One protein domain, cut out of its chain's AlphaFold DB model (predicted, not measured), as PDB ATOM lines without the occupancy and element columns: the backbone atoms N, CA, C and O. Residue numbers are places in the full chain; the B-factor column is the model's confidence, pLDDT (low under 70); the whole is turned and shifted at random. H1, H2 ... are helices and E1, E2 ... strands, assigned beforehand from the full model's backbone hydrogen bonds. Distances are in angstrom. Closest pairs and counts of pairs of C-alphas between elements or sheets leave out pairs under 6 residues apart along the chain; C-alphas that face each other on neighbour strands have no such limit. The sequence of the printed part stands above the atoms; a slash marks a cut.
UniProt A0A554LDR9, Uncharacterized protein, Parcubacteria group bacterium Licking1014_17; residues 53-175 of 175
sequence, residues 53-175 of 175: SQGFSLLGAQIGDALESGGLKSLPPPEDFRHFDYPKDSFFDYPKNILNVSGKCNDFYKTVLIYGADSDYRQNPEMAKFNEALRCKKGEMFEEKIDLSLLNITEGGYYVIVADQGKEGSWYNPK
ATOM      1  N   SER A  53     -42.588  12.432  30.048       39.38
ATOM      2  CA  SER A  53     -43.691  13.299  30.392       39.38
ATOM      3  C   SER A  53     -43.962  14.388  29.354       39.38
ATOM      4  O   SER A  53     -45.091  14.804  29.270       39.38
ATOM      5  N   GLN A  54     -42.985  14.801  28.545       38.91
ATOM      6  CA  GLN A  54     -43.120  15.747  27.430       38.91
ATOM      7  C   GLN A  54     -43.036  15.076  26.051       38.91
ATOM      8  O   GLN A  54     -43.400  15.684  25.044       38.91
ATOM      9  N   GLY A  55     -42.495  13.857  25.997       40.19
ATOM     10  CA  GLY A  55     -42.322  13.083  24.775       40.19
ATOM     11  C   GLY A  55     -43.516  12.197  24.439       40.19
ATOM     12  O   GLY A  55     -43.727  11.928  23.282       40.19
ATOM     13  N   PHE A  56     -44.342  11.750  25.381       46.34
ATOM     14  CA  PHE A  56     -45.775  11.627  25.097       46.34
ATOM     15  C   PHE A  56     -46.245  13.074  25.039       46.34
ATOM     16  O   PHE A  56     -45.891  13.776  25.972       46.34
ATOM     17  N   SER A  57     -46.917  13.548  23.983       41.84
ATOM     18  CA  SER A  57     -47.319  14.959  23.800       41.84
ATOM     19  C   SER A  57     -48.193  15.482  24.944       41.84
ATOM     20  O   SER A  57     -49.393  15.675  24.789       41.84
ATOM     21  N   LEU A  58     -47.587  15.661  26.104       40.47
ATOM     22  CA  LEU A  58     -48.178  15.998  27.366       40.47
ATOM     23  C   LEU A  58     -47.308  17.150  27.868       40.47
ATOM     24  O   LEU A  58     -46.375  17.007  28.647       40.47
ATOM     25  N   LEU A  59     -47.570  18.357  27.371       41.41
ATOM     26  CA  LEU A  59     -47.077  19.558  28.052       41.41
ATOM     27  C   LEU A  59     -47.409  19.423  29.550       41.41
ATOM     28  O   LEU A  59     -48.390  18.778  29.887       41.41
ATOM     29  N   GLY A  60     -46.638  20.006  30.468       41.91
ATOM     30  CA  GLY A  60     -46.840  19.792  31.916       41.91
ATOM     31  C   GLY A  60     -48.284  19.979  32.436       41.91
ATOM     32  O   GLY A  60     -48.619  19.433  33.478       41.91
ATOM     33  N   ALA A  61     -49.149  20.684  31.693       35.06
ATOM     34  CA  ALA A  61     -50.599  20.758  31.911       35.06
ATOM     35  C   ALA A  61     -51.396  19.523  31.413       35.06
ATOM     36  O   ALA A  61     -52.331  19.080  32.067       35.06
ATOM     37  N   GLN A  62     -51.006  18.921  30.291       39.50
ATOM     38  CA  GLN A  62     -51.623  17.733  29.697       39.50
ATOM     39  C   GLN A  62     -51.273  16.427  30.418       39.50
ATOM     40  O   GLN A  62     -52.027  15.473  30.288       39.50
ATOM     41  N   ILE A  63     -50.179  16.347  31.188       41.88
ATOM     42  CA  ILE A  63     -49.951  15.181  32.066       41.88
ATOM     43  C   ILE A  63     -51.105  15.076  33.069       41.88
ATOM     44  O   ILE A  63     -51.617  13.981  33.286       41.88
ATOM     45  N   GLY A  64     -51.560  16.219  33.601       39.12
ATOM     46  CA  GLY A  64     -52.763  16.316  34.431       39.12
ATOM     47  C   GLY A  64     -54.014  15.866  33.677       39.12
ATOM     48  O   GLY A  64     -54.690  14.942  34.119       39.12
ATOM     49  N   ASP A  65     -54.261  16.416  32.485       40.22
ATOM     50  CA  ASP A  65     -55.446  16.055  31.689       40.22
ATOM     51  C   ASP A  65     -55.436  14.593  31.193       40.22
ATOM     52  O   ASP A  65     -56.489  13.969  31.077       40.22
ATOM     53  N   ALA A  66     -54.278  13.996  30.893       45.22
ATOM     54  CA  ALA A  66     -54.152  12.591  30.486       45.22
ATOM     55  C   ALA A  66     -54.262  11.617  31.671       45.22
ATOM     56  O   ALA A  66     -54.751  10.492  31.489       45.22
ATOM     57  N   LEU A  67     -53.857  12.051  32.874       45.53
ATOM     58  CA  LEU A  67     -54.179  11.372  34.132       45.53
ATOM     59  C   LEU A  67     -55.696  11.348  34.352       45.53
ATOM     60  O   LEU A  67     -56.254  10.294  34.659       45.53
ATOM     61  N   GLU A  68     -56.359  12.490  34.159       45.16
ATOM     62  CA  GLU A  68     -57.793  12.657  34.420       45.16
ATOM     63  C   GLU A  68     -58.693  12.037  33.336       45.16
ATOM     64  O   GLU A  68     -59.740  11.470  33.648       45.16
ATOM     65  N   SER A  69     -58.276  12.053  32.067       48.75
ATOM     66  CA  SER A  69     -59.053  11.522  30.930       48.75
ATOM     67  C   SER A  69     -58.898  10.014  30.695       48.75
ATOM     68  O   SER A  69     -59.522   9.456  29.791       48.75
ATOM     69  N   GLY A  70     -58.088   9.317  31.498       52.00
ATOM     70  CA  GLY A  70     -57.909   7.867  31.386       52.00
ATOM     71  C   GLY A  70     -56.994   7.417  30.244       52.00
ATOM     72  O   GLY A  70     -56.900   6.212  30.003       52.00
ATOM     73  N   GLY A  71     -56.268   8.329  29.589       55.22
ATOM     74  CA  GLY A  71     -55.287   7.991  28.549       55.22
ATOM     75  C   GLY A  71     -54.208   7.025  29.048       55.22
ATOM     76  O   GLY A  71     -53.841   6.094  28.335       55.22
ATOM     77  N   LEU A  72     -53.803   7.135  30.318       54.84
ATOM     78  CA  LEU A  72     -52.868   6.195  30.945       54.84
ATOM     79  C   LEU A  72     -53.406   4.760  31.043       54.84
ATOM     80  O   LEU A  72     -52.612   3.825  31.042       54.84
ATOM     81  N   LYS A  73     -54.731   4.548  31.094       55.62
ATOM     82  CA  LYS A  73     -55.332   3.198  31.142       55.62
ATOM     83  C   LYS A  73     -55.142   2.418  29.839       55.62
ATOM     84  O   LYS A  73     -55.230   1.199  29.874       55.62
ATOM     85  N   SER A  74     -54.880   3.106  28.726       61.22
ATOM     86  CA  SER A  74     -54.595   2.486  27.428       61.22
ATOM     87  C   SER A  74     -53.139   2.042  27.251       61.22
ATOM     88  O   SER A  74     -52.817   1.411  26.247       61.22
ATOM     89  N   LEU A  75     -52.256   2.350  28.210       66.94
ATOM     90  CA  LEU A  75     -50.887   1.837  28.199       66.94
ATOM     91  C   LEU A  75     -50.876   0.359  28.632       66.94
ATOM     92  O   LEU A  75     -51.717  -0.025  29.456       66.94
ATOM     93  N   PRO A  76     -49.922  -0.455  28.140       67.88
ATOM     94  CA  PRO A  76     -49.776  -1.848  28.549       67.88
ATOM     95  C   PRO A  76     -49.644  -1.944  30.066       67.88
ATOM     96  O   PRO A  76     -49.018  -1.053  30.664       67.88
ATOM     97  N   PRO A  77     -50.261  -2.946  30.706       68.94
ATOM     98  CA  PRO A  77     -50.087  -3.164  32.129       68.94
ATOM     99  C   PRO A  77     -48.599  -3.394  32.452       68.94
ATOM    100  O   PRO A  77     -47.862  -3.924  31.622       68.94
ATOM    101  N   PRO A  78     -48.131  -2.985  33.642       67.00
ATOM    102  CA  PRO A  78     -46.714  -3.075  33.991       67.00
ATOM    103  C   PRO A  78     -46.128  -4.494  33.942       67.00
ATOM    104  O   PRO A  78     -44.931  -4.669  33.738       67.00
ATOM    105  N   GLU A  79     -46.984  -5.503  34.103       70.31
ATOM    106  CA  GLU A  79     -46.660  -6.929  33.997       70.31
ATOM    107  C   GLU A  79     -46.182  -7.369  32.604       70.31
ATOM    108  O   GLU A  79     -45.503  -8.390  32.495       70.31
ATOM    109  N   ASP A  80     -46.465  -6.585  31.559       76.56
ATOM    110  CA  ASP A  80     -45.981  -6.846  30.200       76.56
ATOM    111  C   ASP A  80     -44.535  -6.370  29.984       76.56
ATOM    112  O   ASP A  80     -43.925  -6.678  28.957       76.56
ATOM    113  N   PHE A  81     -43.966  -5.612  30.929       85.06
ATOM    114  CA  PHE A  81     -42.616  -5.081  30.792       85.06
ATOM    115  C   PHE A  81     -41.546  -6.064  31.224       85.06
ATOM    116  O   PHE A  81     -41.715  -6.927  32.088       85.06
ATOM    117  N   ARG A  82     -40.365  -5.879  30.639       89.56
ATOM    118  CA  ARG A  82     -39.191  -6.653  31.013       89.56
ATOM    119  C   ARG A  82     -38.741  -6.260  32.416       89.56
ATOM    120  O   ARG A  82     -38.402  -5.106  32.660       89.56
ATOM    121  N   HIS A  83     -38.661  -7.247  33.296       92.00
ATOM    122  CA  HIS A  83     -38.117  -7.098  34.640       92.00
ATOM    123  C   HIS A  83     -36.682  -7.641  34.716       92.00
ATOM    124  O   HIS A  83     -36.357  -8.640  34.066       92.00
ATOM    125  N   PHE A  84     -35.828  -7.004  35.515       91.62
ATOM    126  CA  PHE A  84     -34.527  -7.552  35.898       91.62
ATOM    127  C   PHE A  84     -34.199  -7.223  37.353       91.62
ATOM    128  O   PHE A  84     -34.584  -6.175  37.861       91.62
ATOM    129  N   ASP A  85     -33.432  -8.102  37.991       91.44
ATOM    130  CA  ASP A  85     -32.919  -7.888  39.341       91.44
ATOM    131  C   ASP A  85     -31.479  -7.377  39.288       91.44
ATOM    132  O   ASP A  85     -30.613  -7.971  38.635       91.44
ATOM    133  N   TYR A  86     -31.208  -6.286  39.999       89.94
ATOM    134  CA  TYR A  86     -29.862  -5.777  40.222       89.94
ATOM    135  C   TYR A  86     -29.319  -6.334  41.549       89.94
ATOM    136  O   TYR A  86     -29.870  -6.016  42.607       89.94
ATOM    137  N   PRO A  87     -28.277  -7.187  41.534       86.19
ATOM    138  CA  PRO A  87     -27.852  -7.910  42.729       86.19
ATOM    139  C   PRO A  87     -27.017  -7.042  43.680       86.19
ATOM    140  O   PRO A  87     -26.323  -6.118  43.253       86.19
ATOM    141  N   LYS A  88     -27.024  -7.404  44.969       75.75
ATOM    142  CA  LYS A  88     -26.314  -6.716  46.063       75.75
ATOM    143  C   LYS A  88     -24.808  -6.555  45.865       75.75
ATOM    144  O   LYS A  88     -24.242  -5.531  46.229       75.75
ATOM    145  N   ASP A  89     -24.179  -7.565  45.269       74.19
ATOM    146  CA  ASP A  89     -22.717  -7.688  45.174       74.19
ATOM    147  C   ASP A  89     -22.174  -7.286  43.788       74.19
ATOM    148  O   ASP A  89     -21.050  -7.610  43.407       74.19
ATOM    149  N   SER A  90     -22.985  -6.573  43.007       62.84
ATOM    150  CA  SER A  90     -22.717  -6.185  41.616       62.84
ATOM    151  C   SER A  90     -21.551  -5.205  41.435       62.84
ATOM    152  O   SER A  90     -21.017  -5.085  40.333       62.84
ATOM    153  N   PHE A  91     -21.090  -4.541  42.499       63.53
ATOM    154  CA  PHE A  91     -20.097  -3.466  42.397       63.53
ATOM    155  C   PHE A  91     -18.724  -3.918  41.859       63.53
ATOM    156  O   PHE A  91     -17.970  -3.097  41.343       63.53
ATOM    157  N   PHE A  92     -18.397  -5.216  41.935       62.25
ATOM    158  CA  PHE A  92     -17.085  -5.743  41.529       62.25
ATOM    159  C   PHE A  92     -17.127  -6.852  40.466       62.25
ATOM    160  O   PHE A  92     -16.069  -7.328  40.057       62.25
ATOM    161  N   ASP A  93     -18.307  -7.255  39.990       59.72
ATOM    162  CA  ASP A  93     -18.457  -8.422  39.111       59.72
ATOM    163  C   ASP A  93     -18.846  -8.002  37.681       59.72
ATOM    164  O   ASP A  93     -19.998  -8.077  37.255       59.72
ATOM    165  N   TYR A  94     -17.876  -7.494  36.918       55.25
ATOM    166  CA  TYR A  94     -18.046  -7.243  35.482       55.25
ATOM    167  C   TYR A  94     -18.059  -8.589  34.726       55.25
ATOM    168  O   TYR A  94     -17.140  -9.383  34.937       55.25
ATOM    169  N   PRO A  95     -19.029  -8.886  33.830       64.56
ATOM    170  CA  PRO A  95     -19.968  -7.983  33.154       64.56
ATOM    171  C   PRO A  95     -21.409  -8.001  33.707       64.56
ATOM    172  O   PRO A  95     -22.327  -7.612  32.986       64.56
ATOM    173  N   LYS A  96     -21.654  -8.436  34.955       68.50
ATOM    174  CA  LYS A  96     -23.020  -8.509  35.527       68.50
ATOM    175  C   LYS A  96     -23.724  -7.145  35.637       68.50
ATOM    176  O   LYS A  96     -24.924  -7.104  35.870       68.50
ATOM    177  N   ASN A  97     -22.995  -6.052  35.408       84.88
ATOM    178  CA  ASN A  97     -23.514  -4.688  35.327       84.88
ATOM    179  C   ASN A  97     -24.003  -4.280  33.932       84.88
ATOM    180  O   ASN A  97     -24.385  -3.133  33.753       84.88
ATOM    181  N   ILE A  98     -23.988  -5.166  32.934       90.88
ATOM    182  CA  ILE A  98     -24.471  -4.831  31.591       90.88
ATOM    183  C   ILE A  98     -25.871  -5.397  31.384       90.88
ATOM    184  O   ILE A  98     -26.062  -6.612  31.300       90.88
ATOM    185  N   LEU A  99     -26.843  -4.506  31.216       92.62
ATOM    186  CA  LEU A  99     -28.178  -4.859  30.759       92.62
ATOM    187  C   LEU A  99     -28.221  -4.834  29.228       92.62
ATOM    188  O   LEU A  99     -28.033  -3.789  28.605       92.62
ATOM    189  N   ASN A 100     -28.524  -5.983  28.625       94.31
ATOM    190  CA  ASN A 100     -28.745  -6.083  27.185       94.31
ATOM    191  C   ASN A 100     -30.230  -5.856  26.859       94.31
ATOM    192  O   ASN A 100     -31.117  -6.610  27.290       94.31
ATOM    193  N   VAL A 101     -30.505  -4.828  26.060       93.75
ATOM    194  CA  VAL A 101     -31.845  -4.499  25.571       93.75
ATOM    195  C   VAL A 101     -31.870  -4.642  24.061       93.75
ATOM    196  O   VAL A 101     -31.155  -3.945  23.353       93.75
ATOM    197  N   SER A 102     -32.703  -5.539  23.548       94.25
ATOM    198  CA  SER A 102     -32.855  -5.754  22.115       94.25
ATOM    199  C   SER A 102     -34.324  -5.830  21.733       94.25
ATOM    200  O   SER A 102     -35.196  -6.080  22.566       94.25
ATOM    201  N   GLY A 103     -34.605  -5.575  20.461       91.06
ATOM    202  CA  GLY A 103     -35.961  -5.598  19.936       91.06
ATOM    203  C   GLY A 103     -36.024  -5.142  18.489       91.06
ATOM    204  O   GLY A 103     -35.011  -4.805  17.880       91.06
ATOM    205  N   LYS A 104     -37.235  -5.131  17.933       91.62
ATOM    206  CA  LYS A 104     -37.499  -4.612  16.590       91.62
ATOM    207  C   LYS A 104     -37.957  -3.161  16.666       91.62
ATOM    208  O   LYS A 104     -38.798  -2.824  17.503       91.62
ATOM    209  N   CYS A 105     -37.438  -2.327  15.777       89.69
ATOM    210  CA  CYS A 105     -37.839  -0.931  15.682       89.69
ATOM    211  C   CYS A 105     -39.022  -0.757  14.751       89.69
ATOM    212  O   CYS A 105     -39.000  -1.196  13.597       89.69
ATOM    213  N   ASN A 106     -40.054  -0.095  15.257       87.25
ATOM    214  CA  ASN A 106     -41.245   0.210  14.471       87.25
ATOM    215  C   ASN A 106     -41.186   1.618  13.869       87.25
ATOM    216  O   ASN A 106     -41.899   1.900  12.901       87.25
ATOM    217  N   ASP A 107     -40.283   2.456  14.383       88.31
ATOM    218  CA  ASP A 107     -40.076   3.827  13.936       88.31
ATOM    219  C   ASP A 107     -38.594   4.247  13.900       88.31
ATOM    220  O   ASP A 107     -37.702   3.427  14.130       88.31
ATOM    221  N   PHE A 108     -38.339   5.511  13.540       87.94
ATOM    222  CA  PHE A 108     -37.005   6.101  13.350       87.94
ATOM    223  C   PHE A 108     -36.220   6.348  14.641       87.94
ATOM    224  O   PHE A 108     -34.998   6.544  14.613       87.94
ATOM    225  N   TYR A 109     -36.920   6.369  15.767       88.19
ATOM    226  CA  TYR A 109     -36.337   6.508  17.088       88.19
ATOM    227  C   TYR A 109     -37.074   5.592  18.050       88.19
ATOM    228  O   TYR A 109     -38.250   5.271  17.871       88.19
ATOM    229  N   LYS A 110     -36.355   5.192  19.086       90.56
ATOM    230  CA  LYS A 110     -36.879   4.495  20.251       90.56
ATOM    231  C   LYS A 110     -36.391   5.221  21.496       90.56
ATOM    232  O   LYS A 110     -35.406   5.953  21.435       90.56
ATOM    233  N   THR A 111     -37.027   4.963  22.617       91.38
ATOM    234  CA  THR A 111     -36.486   5.291  23.929       91.38
ATOM    235  C   THR A 111     -36.377   4.025  24.754       91.38
ATOM    236  O   THR A 111     -37.186   3.108  24.593       91.38
ATOM    237  N   VAL A 112     -35.347   3.962  25.587       92.19
ATOM    238  CA  VAL A 112     -35.184   2.919  26.595       92.19
ATOM    239  C   VAL A 112     -35.199   3.586  27.958       92.19
ATOM    240  O   VAL A 112     -34.522   4.590  28.187       92.19
ATOM    241  N   LEU A 113     -36.001   3.023  28.851       93.06
ATOM    242  CA  LEU A 113     -36.318   3.590  30.149       93.06
ATOM    243  C   LEU A 113     -36.136   2.530  31.217       93.06
ATOM    244  O   LEU A 113     -36.466   1.367  30.982       93.06
ATOM    245  N   ILE A 114     -35.658   2.937  32.389       93.81
ATOM    246  CA  ILE A 114     -35.540   2.050  33.549       93.81
ATOM    247  C   ILE A 114     -36.206   2.707  34.753       93.81
ATOM    248  O   ILE A 114     -35.826   3.816  35.133       93.81
ATOM    249  N   TYR A 115     -37.157   2.011  35.369       93.56
ATOM    250  CA  TYR A 115     -37.862   2.442  36.578       93.56
ATOM    251  C   TYR A 115     -37.639   1.465  37.733       93.56
ATOM    252  O   TYR A 115     -37.390   0.280  37.511       93.56
ATOM    253  N   GLY A 116     -37.711   1.983  38.962       92.69
ATOM    254  CA  GLY A 116     -37.613   1.172  40.179       92.69
ATOM    255  C   GLY A 116     -38.936   0.504  40.551       92.69
ATOM    256  O   GLY A 116     -38.927  -0.627  41.018       92.69
ATOM    257  N   ALA A 117     -40.069   1.170  40.308       89.88
ATOM    258  CA  ALA A 117     -41.389   0.571  40.451       89.88
ATOM    259  C   ALA A 117     -42.115   0.467  39.106       89.88
ATOM    260  O   ALA A 117     -41.924   1.266  38.186       89.88
ATOM    261  N   ASP A 118     -42.992  -0.522  39.027       81.06
ATOM    262  CA  ASP A 118     -43.771  -0.872  37.847       81.06
ATOM    263  C   ASP A 118     -44.747   0.246  37.440       81.06
ATOM    264  O   ASP A 118     -44.974   0.476  36.256       81.06
ATOM    265  N   SER A 119     -45.279   1.001  38.402       82.38
ATOM    266  CA  SER A 119     -46.221   2.098  38.171       82.38
ATOM    267  C   SER A 119     -45.571   3.455  37.893       82.38
ATOM    268  O   SER A 119     -46.270   4.385  37.475       82.38
ATOM    269  N   ASP A 120     -44.260   3.603  38.122       84.88
ATOM    270  CA  ASP A 120     -43.592   4.913  38.098       84.88
ATOM    271  C   ASP A 120     -43.672   5.585  36.727       84.88
ATOM    272  O   ASP A 120     -43.891   6.785  36.650       84.88
ATOM    273  N   TYR A 121     -43.609   4.833  35.629       79.56
ATOM    274  CA  TYR A 121     -43.734   5.414  34.287       79.56
ATOM    275  C   TYR A 121     -45.076   6.127  34.039       79.56
ATOM    276  O   TYR A 121     -45.153   6.989  33.163       79.56
ATOM    277  N   ARG A 122     -46.132   5.769  34.787       80.12
ATOM    278  CA  ARG A 122     -47.443   6.436  34.732       80.12
ATOM    279  C   ARG A 122     -47.562   7.548  35.763       80.12
ATOM    280  O   ARG A 122     -48.114   8.595  35.447       80.12
ATOM    281  N   GLN A 123     -47.136   7.277  36.996       81.94
ATOM    282  CA  GLN A 123     -47.402   8.151  38.142       81.94
ATOM    283  C   GLN A 123     -46.310   9.204  38.345       81.94
ATOM    284  O   GLN A 123     -46.632  10.346  38.650       81.94
ATOM    285  N   ASN A 124     -45.047   8.823  38.149       82.69
ATOM    286  CA  ASN A 124     -43.857   9.630  38.426       82.69
ATOM    287  C   ASN A 124     -42.809   9.443  37.302       82.69
ATOM    288  O   ASN A 124     -41.717   8.912  37.539       82.69
ATOM    289  N   PRO A 125     -43.119   9.799  36.039       80.44
ATOM    290  CA  PRO A 125     -42.258   9.509  34.888       80.44
ATOM    291  C   PRO A 125     -40.843  10.105  34.998       80.44
ATOM    292  O   PRO A 125     -39.914   9.597  34.370       80.44
ATOM    293  N   GLU A 126     -40.660  11.155  35.793       82.19
ATOM    294  CA  GLU A 126     -39.380  11.787  36.123       82.19
ATOM    295  C   GLU A 126     -38.462  10.935  37.012       82.19
ATOM    296  O   GLU A 126     -37.265  11.203  37.072       82.19
ATOM    297  N   MET A 127     -38.987   9.891  37.659       87.44
ATOM    298  CA  MET A 127     -38.222   8.987  38.527       87.44
ATOM    299  C   MET A 127     -37.407   7.939  37.754       87.44
ATOM    300  O   MET A 127     -36.769   7.075  38.366       87.44
ATOM    301  N   ALA A 128     -37.401   8.012  36.419       91.31
ATOM    302  CA  ALA A 128     -36.615   7.134  35.565       91.31
ATOM    303  C   ALA A 128     -35.126   7.179  35.952       91.31
ATOM    304  O   ALA A 128     -34.498   8.238  35.982       91.31
ATOM    305  N   LYS A 129     -34.545   6.010  36.214       93.44
ATOM    306  CA  LYS A 129     -33.110   5.831  36.494       93.44
ATOM    307  C   LYS A 129     -32.263   5.905  35.230       93.44
ATOM    308  O   LYS A 129     -31.092   6.264  35.290       93.44
ATOM    309  N   PHE A 130     -32.875   5.580  34.100       93.75
ATOM    310  CA  PHE A 130     -32.310   5.699  32.769       93.75
ATOM    311  C   PHE A 130     -33.408   6.174  31.822       93.75
ATOM    312  O   PHE A 130     -34.543   5.706  31.922       93.75
ATOM    313  N   ASN A 131     -33.078   7.107  30.933       92.00
ATOM    314  CA  ASN A 131     -33.982   7.606  29.905       92.00
ATOM    315  C   ASN A 131     -33.159   8.117  28.728       92.00
ATOM    316  O   ASN A 131     -32.611   9.220  28.780       92.00
ATOM    317  N   GLU A 132     -33.067   7.306  27.681       90.25
ATOM    318  CA  GLU A 132     -32.296   7.655  26.497       90.25
ATOM    319  C   GLU A 132     -33.085   7.399  25.218       90.25
ATOM    320  O   GLU A 132     -33.538   6.285  24.947       90.25
ATOM    321  N   ALA A 133     -33.208   8.454  24.413       90.00
ATOM    322  CA  ALA A 133     -33.754   8.392  23.071       90.00
ATOM    323  C   ALA A 133     -32.637   8.051  22.079       90.00
ATOM    324  O   ALA A 133     -31.667   8.791  21.925       90.00
ATOM    325  N   LEU A 134     -32.805   6.945  21.369       89.75
ATOM    326  CA  LEU A 134     -31.820   6.391  20.458       89.75
ATOM    327  C   LEU A 134     -32.401   6.332  19.054       89.75
ATOM    328  O   LEU A 134     -33.560   5.958  18.844       89.75
ATOM    329  N   ARG A 135     -31.576   6.674  18.067       90.88
ATOM    330  CA  ARG A 135     -31.950   6.485  16.668       90.88
ATOM    331  C   ARG A 135     -32.114   4.996  16.405       90.88
ATOM    332  O   ARG A 135     -31.246   4.202  16.757       90.88
ATOM    333  N   CYS A 136     -33.195   4.629  15.736       88.56
ATOM    334  CA  CYS A 136     -33.387   3.269  15.289       88.56
ATOM    335  C   CYS A 136     -33.947   3.222  13.880       88.56
ATOM    336  O   CYS A 136     -34.802   4.011  13.506       88.56
ATOM    337  N   LYS A 137     -33.458   2.318  13.041       88.75
ATOM    338  CA  LYS A 137     -33.966   2.234  11.678       88.75
ATOM    339  C   LYS A 137     -35.233   1.384  11.659       88.75
ATOM    340  O   LYS A 137     -35.228   0.228  12.075       88.75
ATOM    341  N   LYS A 138     -36.322   1.967  11.155       89.50
ATOM    342  CA  LYS A 138     -37.618   1.294  11.037       89.50
ATOM    343  C   LYS A 138     -37.484  -0.061  10.333       89.50
ATOM    344  O   LYS A 138     -36.961  -0.141   9.224       89.50
ATOM    345  N   GLY A 139     -38.003  -1.103  10.977       89.38
ATOM    346  CA  GLY A 139     -37.984  -2.488  10.509       89.38
ATOM    347  C   GLY A 139     -36.753  -3.295  10.925       89.38
ATOM    348  O   GLY A 139     -36.798  -4.520  10.807       89.38
ATOM    349  N   GLU A 140     -35.696  -2.654  11.430       93.38
ATOM    350  CA  GLU A 140     -34.461  -3.328  11.841       93.38
ATOM    351  C   GLU A 140     -34.496  -3.777  13.307       93.38
ATOM    352  O   GLU A 140     -35.310  -3.315  14.114       93.38
ATOM    353  N   MET A 141     -33.606  -4.715  13.631       94.44
ATOM    354  CA  MET A 141     -33.332  -5.116  15.006       94.44
ATOM    355  C   MET A 141     -32.336  -4.145  15.633       94.44
ATOM    356  O   MET A 141     -31.403  -3.695  14.971       94.44
ATOM    357  N   PHE A 142     -32.512  -3.874  16.919       93.94
ATOM    358  CA  PHE A 142     -31.547  -3.143  17.723       93.94
ATOM    359  C   PHE A 142     -30.980  -4.016  18.835       93.94
ATOM    360  O   PHE A 142     -31.642  -4.944  19.305       93.94
ATOM    361  N   GLU A 143     -29.797  -3.640  19.307       95.06
ATOM    362  CA  GLU A 143     -29.169  -4.173  20.509       95.06
ATOM    363  C   GLU A 143     -28.459  -3.023  21.226       95.06
ATOM    364  O   GLU A 143     -27.626  -2.345  20.633       95.06
ATOM    365  N   GLU A 144     -28.809  -2.800  22.487       93.81
ATOM    366  CA  GLU A 144     -28.203  -1.802  23.361       93.81
ATOM    367  C   GLU A 144     -27.618  -2.481  24.587       93.81
ATOM    368  O   GLU A 144     -28.220  -3.397  25.155       93.81
ATOM    369  N   LYS A 145     -26.456  -1.987  25.007       94.25
ATOM    370  CA  LYS A 145     -25.761  -2.434  26.211       94.25
ATOM    371  C   LYS A 145     -25.714  -1.275  27.183       94.25
ATOM    372  O   LYS A 145     -24.986  -0.313  26.956       94.25
ATOM    373  N   ILE A 146     -26.506  -1.369  28.240       93.44
ATOM    374  CA  ILE A 146     -26.606  -0.328  29.258       93.44
ATOM    375  C   ILE A 146     -25.717  -0.736  30.423       93.44
ATOM    376  O   ILE A 146     -25.931  -1.787  31.026       93.44
ATOM    377  N   ASP A 147     -24.722   0.092  30.725       91.62
ATOM    378  CA  ASP A 147     -23.883  -0.090  31.904       91.62
ATOM    379  C   ASP A 147     -24.618   0.430  33.143       91.62
ATOM    380  O   ASP A 147     -24.679   1.630  33.413       91.62
ATOM    381  N   LEU A 148     -25.196  -0.504  33.890       90.94
ATOM    382  CA  LEU A 148     -25.944  -0.259  35.113       90.94
ATOM    383  C   LEU A 148     -25.076   0.348  36.221       90.94
ATOM    384  O   LEU A 148     -25.616   1.018  37.092       90.94
ATOM    385  N   SER A 149     -23.748   0.168  36.184       87.56
ATOM    386  CA  SER A 149     -22.845   0.746  37.191       87.56
ATOM    387  C   SER A 149     -22.713   2.266  37.077       87.56
ATOM    388  O   SER A 149     -22.345   2.937  38.040       87.56
ATOM    389  N   LEU A 150     -23.047   2.819  35.906       88.50
ATOM    390  CA  LEU A 150     -23.112   4.262  35.676       88.50
ATOM    391  C   LEU A 150     -24.447   4.860  36.136       88.50
ATOM    392  O   LEU A 150     -24.599   6.083  36.158       88.50
ATOM    393  N   LEU A 151     -25.414   4.014  36.494       89.00
ATOM    394  CA  LEU A 151     -26.710   4.431  37.001       89.00
ATOM    395  C   LEU A 151     -26.663   4.457  38.531       89.00
ATOM    396  O   LEU A 151     -26.140   3.551  39.173       89.00
ATOM    397  N   ASN A 152     -27.253   5.486  39.141       85.88
ATOM    398  CA  ASN A 152     -27.403   5.559  40.597       85.88
ATOM    399  C   ASN A 152     -28.572   4.665  41.057       85.88
ATOM    400  O   ASN A 152     -29.634   5.158  41.461       85.88
ATOM    401  N   ILE A 153     -28.397   3.352  40.905       88.44
ATOM    402  CA  ILE A 153     -29.367   2.313  41.257       88.44
ATOM    403  C   ILE A 153     -28.842   1.453  42.409       88.44
ATOM    404  O   ILE A 153     -27.645   1.220  42.543       88.44
ATOM    405  N   THR A 154     -29.752   1.004  43.268       90.31
ATOM    406  CA  THR A 154     -29.456   0.117  44.400       90.31
ATOM    407  C   THR A 154     -29.878  -1.314  44.090       90.31
ATOM    408  O   THR A 154     -30.575  -1.554  43.109       90.31
ATOM    409  N   GLU A 155     -29.496  -2.268  44.940       90.38
ATOM    410  CA  GLU A 155     -30.042  -3.630  44.897       90.38
ATOM    411  C   GLU A 155     -31.579  -3.606  44.820       90.38
ATOM    412  O   GLU A 155     -32.222  -2.853  45.559       90.38
ATOM    413  N   GLY A 156     -32.156  -4.421  43.934       91.81
ATOM    414  CA  GLY A 156     -33.606  -4.553  43.799       91.81
ATOM    415  C   GLY A 156     -34.072  -4.931  42.395       91.81
ATOM    416  O   GLY A 156     -33.264  -5.077  41.479       91.81
ATOM    417  N   GLY A 157     -35.388  -5.078  42.255       93.12
ATOM    418  CA  GLY A 157     -36.059  -5.291  40.977       93.12
ATOM    419  C   GLY A 157     -36.267  -3.980  40.222       93.12
ATOM    420  O   GLY A 157     -36.530  -2.940  40.827       93.12
ATOM    421  N   TYR A 158     -36.134  -4.032  38.900       93.94
ATOM    422  CA  TYR A 158     -36.274  -2.890  38.002       93.94
ATOM    423  C   TYR A 158     -37.058  -3.270  36.752       93.94
ATOM    424  O   TYR A 158     -37.028  -4.411  36.287       93.94
ATOM    425  N   TYR A 159     -37.705  -2.268  36.166       93.38
ATOM    426  CA  TYR A 159     -38.555  -2.409  34.989       93.38
ATOM    427  C   TYR A 159     -37.942  -1.668  33.812       93.38
ATOM    428  O   TYR A 159     -37.620  -0.484  33.916       93.38
ATOM    429  N   VAL A 160     -37.796  -2.367  32.692       93.19
ATOM    430  CA  VAL A 160     -37.283  -1.829  31.435       93.19
ATOM    431  C   VAL A 160     -38.446  -1.636  30.488       93.19
ATOM    432  O   VAL A 160     -39.162  -2.588  30.181       93.19
ATOM    433  N   ILE A 161     -38.583  -0.413  29.991       91.00
ATOM    434  CA  ILE A 161     -39.614  -0.053  29.024       91.00
ATOM    435  C   ILE A 161     -38.925   0.451  27.767       91.00
ATOM    436  O   ILE A 161     -38.066   1.335  27.818       91.00
ATOM    437  N   VAL A 162     -39.321  -0.099  26.628       90.44
ATOM    438  CA  VAL A 162     -38.951   0.395  25.308       90.44
ATOM    439  C   VAL A 162     -40.188   1.008  24.673       90.44
ATOM    440  O   VAL A 162     -41.230   0.369  24.602       90.44
ATOM    441  N   ALA A 163     -40.085   2.231  24.169       88.31
ATOM    442  CA  ALA A 163     -41.160   2.843  23.389       88.31
ATOM    443  C   ALA A 163     -40.626   3.342  22.045       88.31
ATOM    444  O   ALA A 163     -39.478   3.772  21.940       88.31
ATOM    445  N   ASP A 164     -41.450   3.259  21.006       83.44
ATOM    446  CA  ASP A 164     -41.128   3.752  19.668       83.44
ATOM    447  C   ASP A 164     -41.571   5.229  19.550       83.44
ATOM    448  O   ASP A 164     -42.549   5.648  20.175       83.44
ATOM    449  N   GLN A 165     -40.861   6.048  18.770       81.31
ATOM    450  CA  GLN A 165     -41.284   7.428  18.500       81.31
ATOM    451  C   GLN A 165     -42.450   7.432  17.515       81.31
ATOM    452  O   GLN A 165     -42.308   6.959  16.397       81.31
ATOM    453  N   GLY A 166     -43.586   7.986  17.912       70.75
ATOM    454  CA  GLY A 166     -44.800   8.138  17.122       70.75
ATOM    455  C   GLY A 166     -44.843   9.416  16.303       70.75
ATOM    456  O   GLY A 166     -43.853  10.124  16.108       70.75
ATOM    457  N   LYS A 167     -46.040   9.724  15.800       62.16
ATOM    458  CA  LYS A 167     -46.274  10.956  15.042       62.16
ATOM    459  C   LYS A 167     -46.015  12.168  15.941       62.16
ATOM    460  O   LYS A 167     -46.351  12.145  17.121       62.16
ATOM    461  N   GLU A 168     -45.412  13.209  15.371       63.53
ATOM    462  CA  GLU A 168     -45.201  14.507  16.037       63.53
ATOM    463  C   GLU A 168     -44.300  14.460  17.284       63.53
ATOM    464  O   GLU A 168     -44.378  15.326  18.148       63.53
ATOM    465  N   GLY A 169     -43.412  13.464  17.379       62.31
ATOM    466  CA  GLY A 169     -42.492  13.343  18.512       62.31
ATOM    467  C   GLY A 169     -43.118  12.732  19.764       62.31
ATOM    468  O   GLY A 169     -42.426  12.673  20.776       62.31
ATOM    469  N   SER A 170     -44.366  12.249  19.668       66.56
ATOM    470  CA  SER A 170     -44.995  11.413  20.695       66.56
ATOM    471  C   SER A 170     -44.191  10.114  20.921       66.56
ATOM    472  O   SER A 170     -43.523   9.650  20.003       66.56
ATOM    473  N   TRP A 171     -44.266   9.474  22.088       72.56
ATOM    474  CA  TRP A 171     -43.830   8.085  22.292       72.56
ATOM    475  C   TRP A 171     -45.060   7.172  22.278       72.56
ATOM    476  O   TRP A 171     -46.123   7.550  22.766       72.56
ATOM    477  N   TYR A 172     -44.956   5.979  21.697       69.19
ATOM    478  CA  TYR A 172     -46.053   5.009  21.650       69.19
ATOM    479  C   TYR A 172     -45.537   3.572  21.696       69.19
ATOM    480  O   TYR A 172     -44.342   3.314  21.552       69.19
ATOM    481  N   ASN A 173     -46.475   2.639  21.874       63.72
ATOM    482  CA  ASN A 173     -46.220   1.203  21.902       63.72
ATOM    483  C   ASN A 173     -45.145   0.796  22.934       63.72
ATOM    484  O   ASN A 173     -44.088   0.293  22.539       63.72
ATOM    485  N   PRO A 174     -45.394   1.035  24.238       71.88
ATOM    486  CA  PRO A 174     -44.499   0.555  25.284       71.88
ATOM    487  C   PRO A 174     -44.404  -0.974  25.208       71.88
ATOM    488  O   PRO A 174     -45.422  -1.637  25.011       71.88
ATOM    489  N   LYS A 175     -43.201  -1.525  25.330       73.75
ATOM    490  CA  LYS A 175     -42.919  -2.963  25.272       73.75
ATOM    491  C   LYS A 175     -41.646  -3.314  26.035       73.75
ATOM    492  O   LYS A 175     -40.866  -2.381  26.339       73.75
TER     493      LYS A 175
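What this domain is: This is residues 53 to 175 of the 175 residues of an uncharacterized protein of Parcubacteria group bacterium Licking1014_17 (UniProt A0A554LDR9). A strongly twisted, curled sheet of four strands and a separate two-strand ribbon, E2 and E5, stand partly face to face. Short H1 and H2 lie off the sheet's other side, and the end of the printed part folds back to E6. The 123 printed residues run H1 H2 E1 E2 E3 H3 E4 E5 E6, three named helices and six named strands; the sheet's order is E1 E6 E3 E4, and both sheets are antiparallel. The class is mixed, with 57 residues in named elements, under half; the whole is compact, radius of gyration of the C-alphas 15.0 A, spanning 45 by 31 by 22 A.

How they stand to each other: H1, residues 62 to 68, and H2, residues 71 to 74, are close but not clearly touching; their closest C-alphas, Ala 66 and Leu 72, are 6.5 A apart. E1, residues 82 to 86, is the antiparallel neighbour of E6, residues 156 to 165, with N 86 and O 156 at 2.8 A. E2, residues 98 to 104, and E5, residues 141 to 147, are antiparallel, with N 101 and O 144 at 2.8 A; E2 and E6 are near each other. E3, residues 109 to 115, has antiparallel neighbours E6, N 111 and O 163 at 2.8 A, and E4, residues 130 to 135, N 110 and O 134 at 2.9 A. H3, residues 120 to 123, only grazes the sheet with residues 120 to 121. Every O i to N i+4 pair is within hydrogen-bond range in H1; H2 and H3 are too short for one.

Where its parts are: H1 begins at C-alpha 62 (-51.623, 17.733, 29.697). E6 spans 29.0 A, ending at C-alpha 165 (-41.284, 7.428, 18.500).

The domain as a whole: The C-alphas farthest apart, Ser 69 and Phe 92, are 46.6 A apart. The printed part has no cut; the link E1 to E2 is long, 11 residues. The pLDDT is under 70 in residues 53 to 78, 90 to 96, 167 to 170 and 172 to 173.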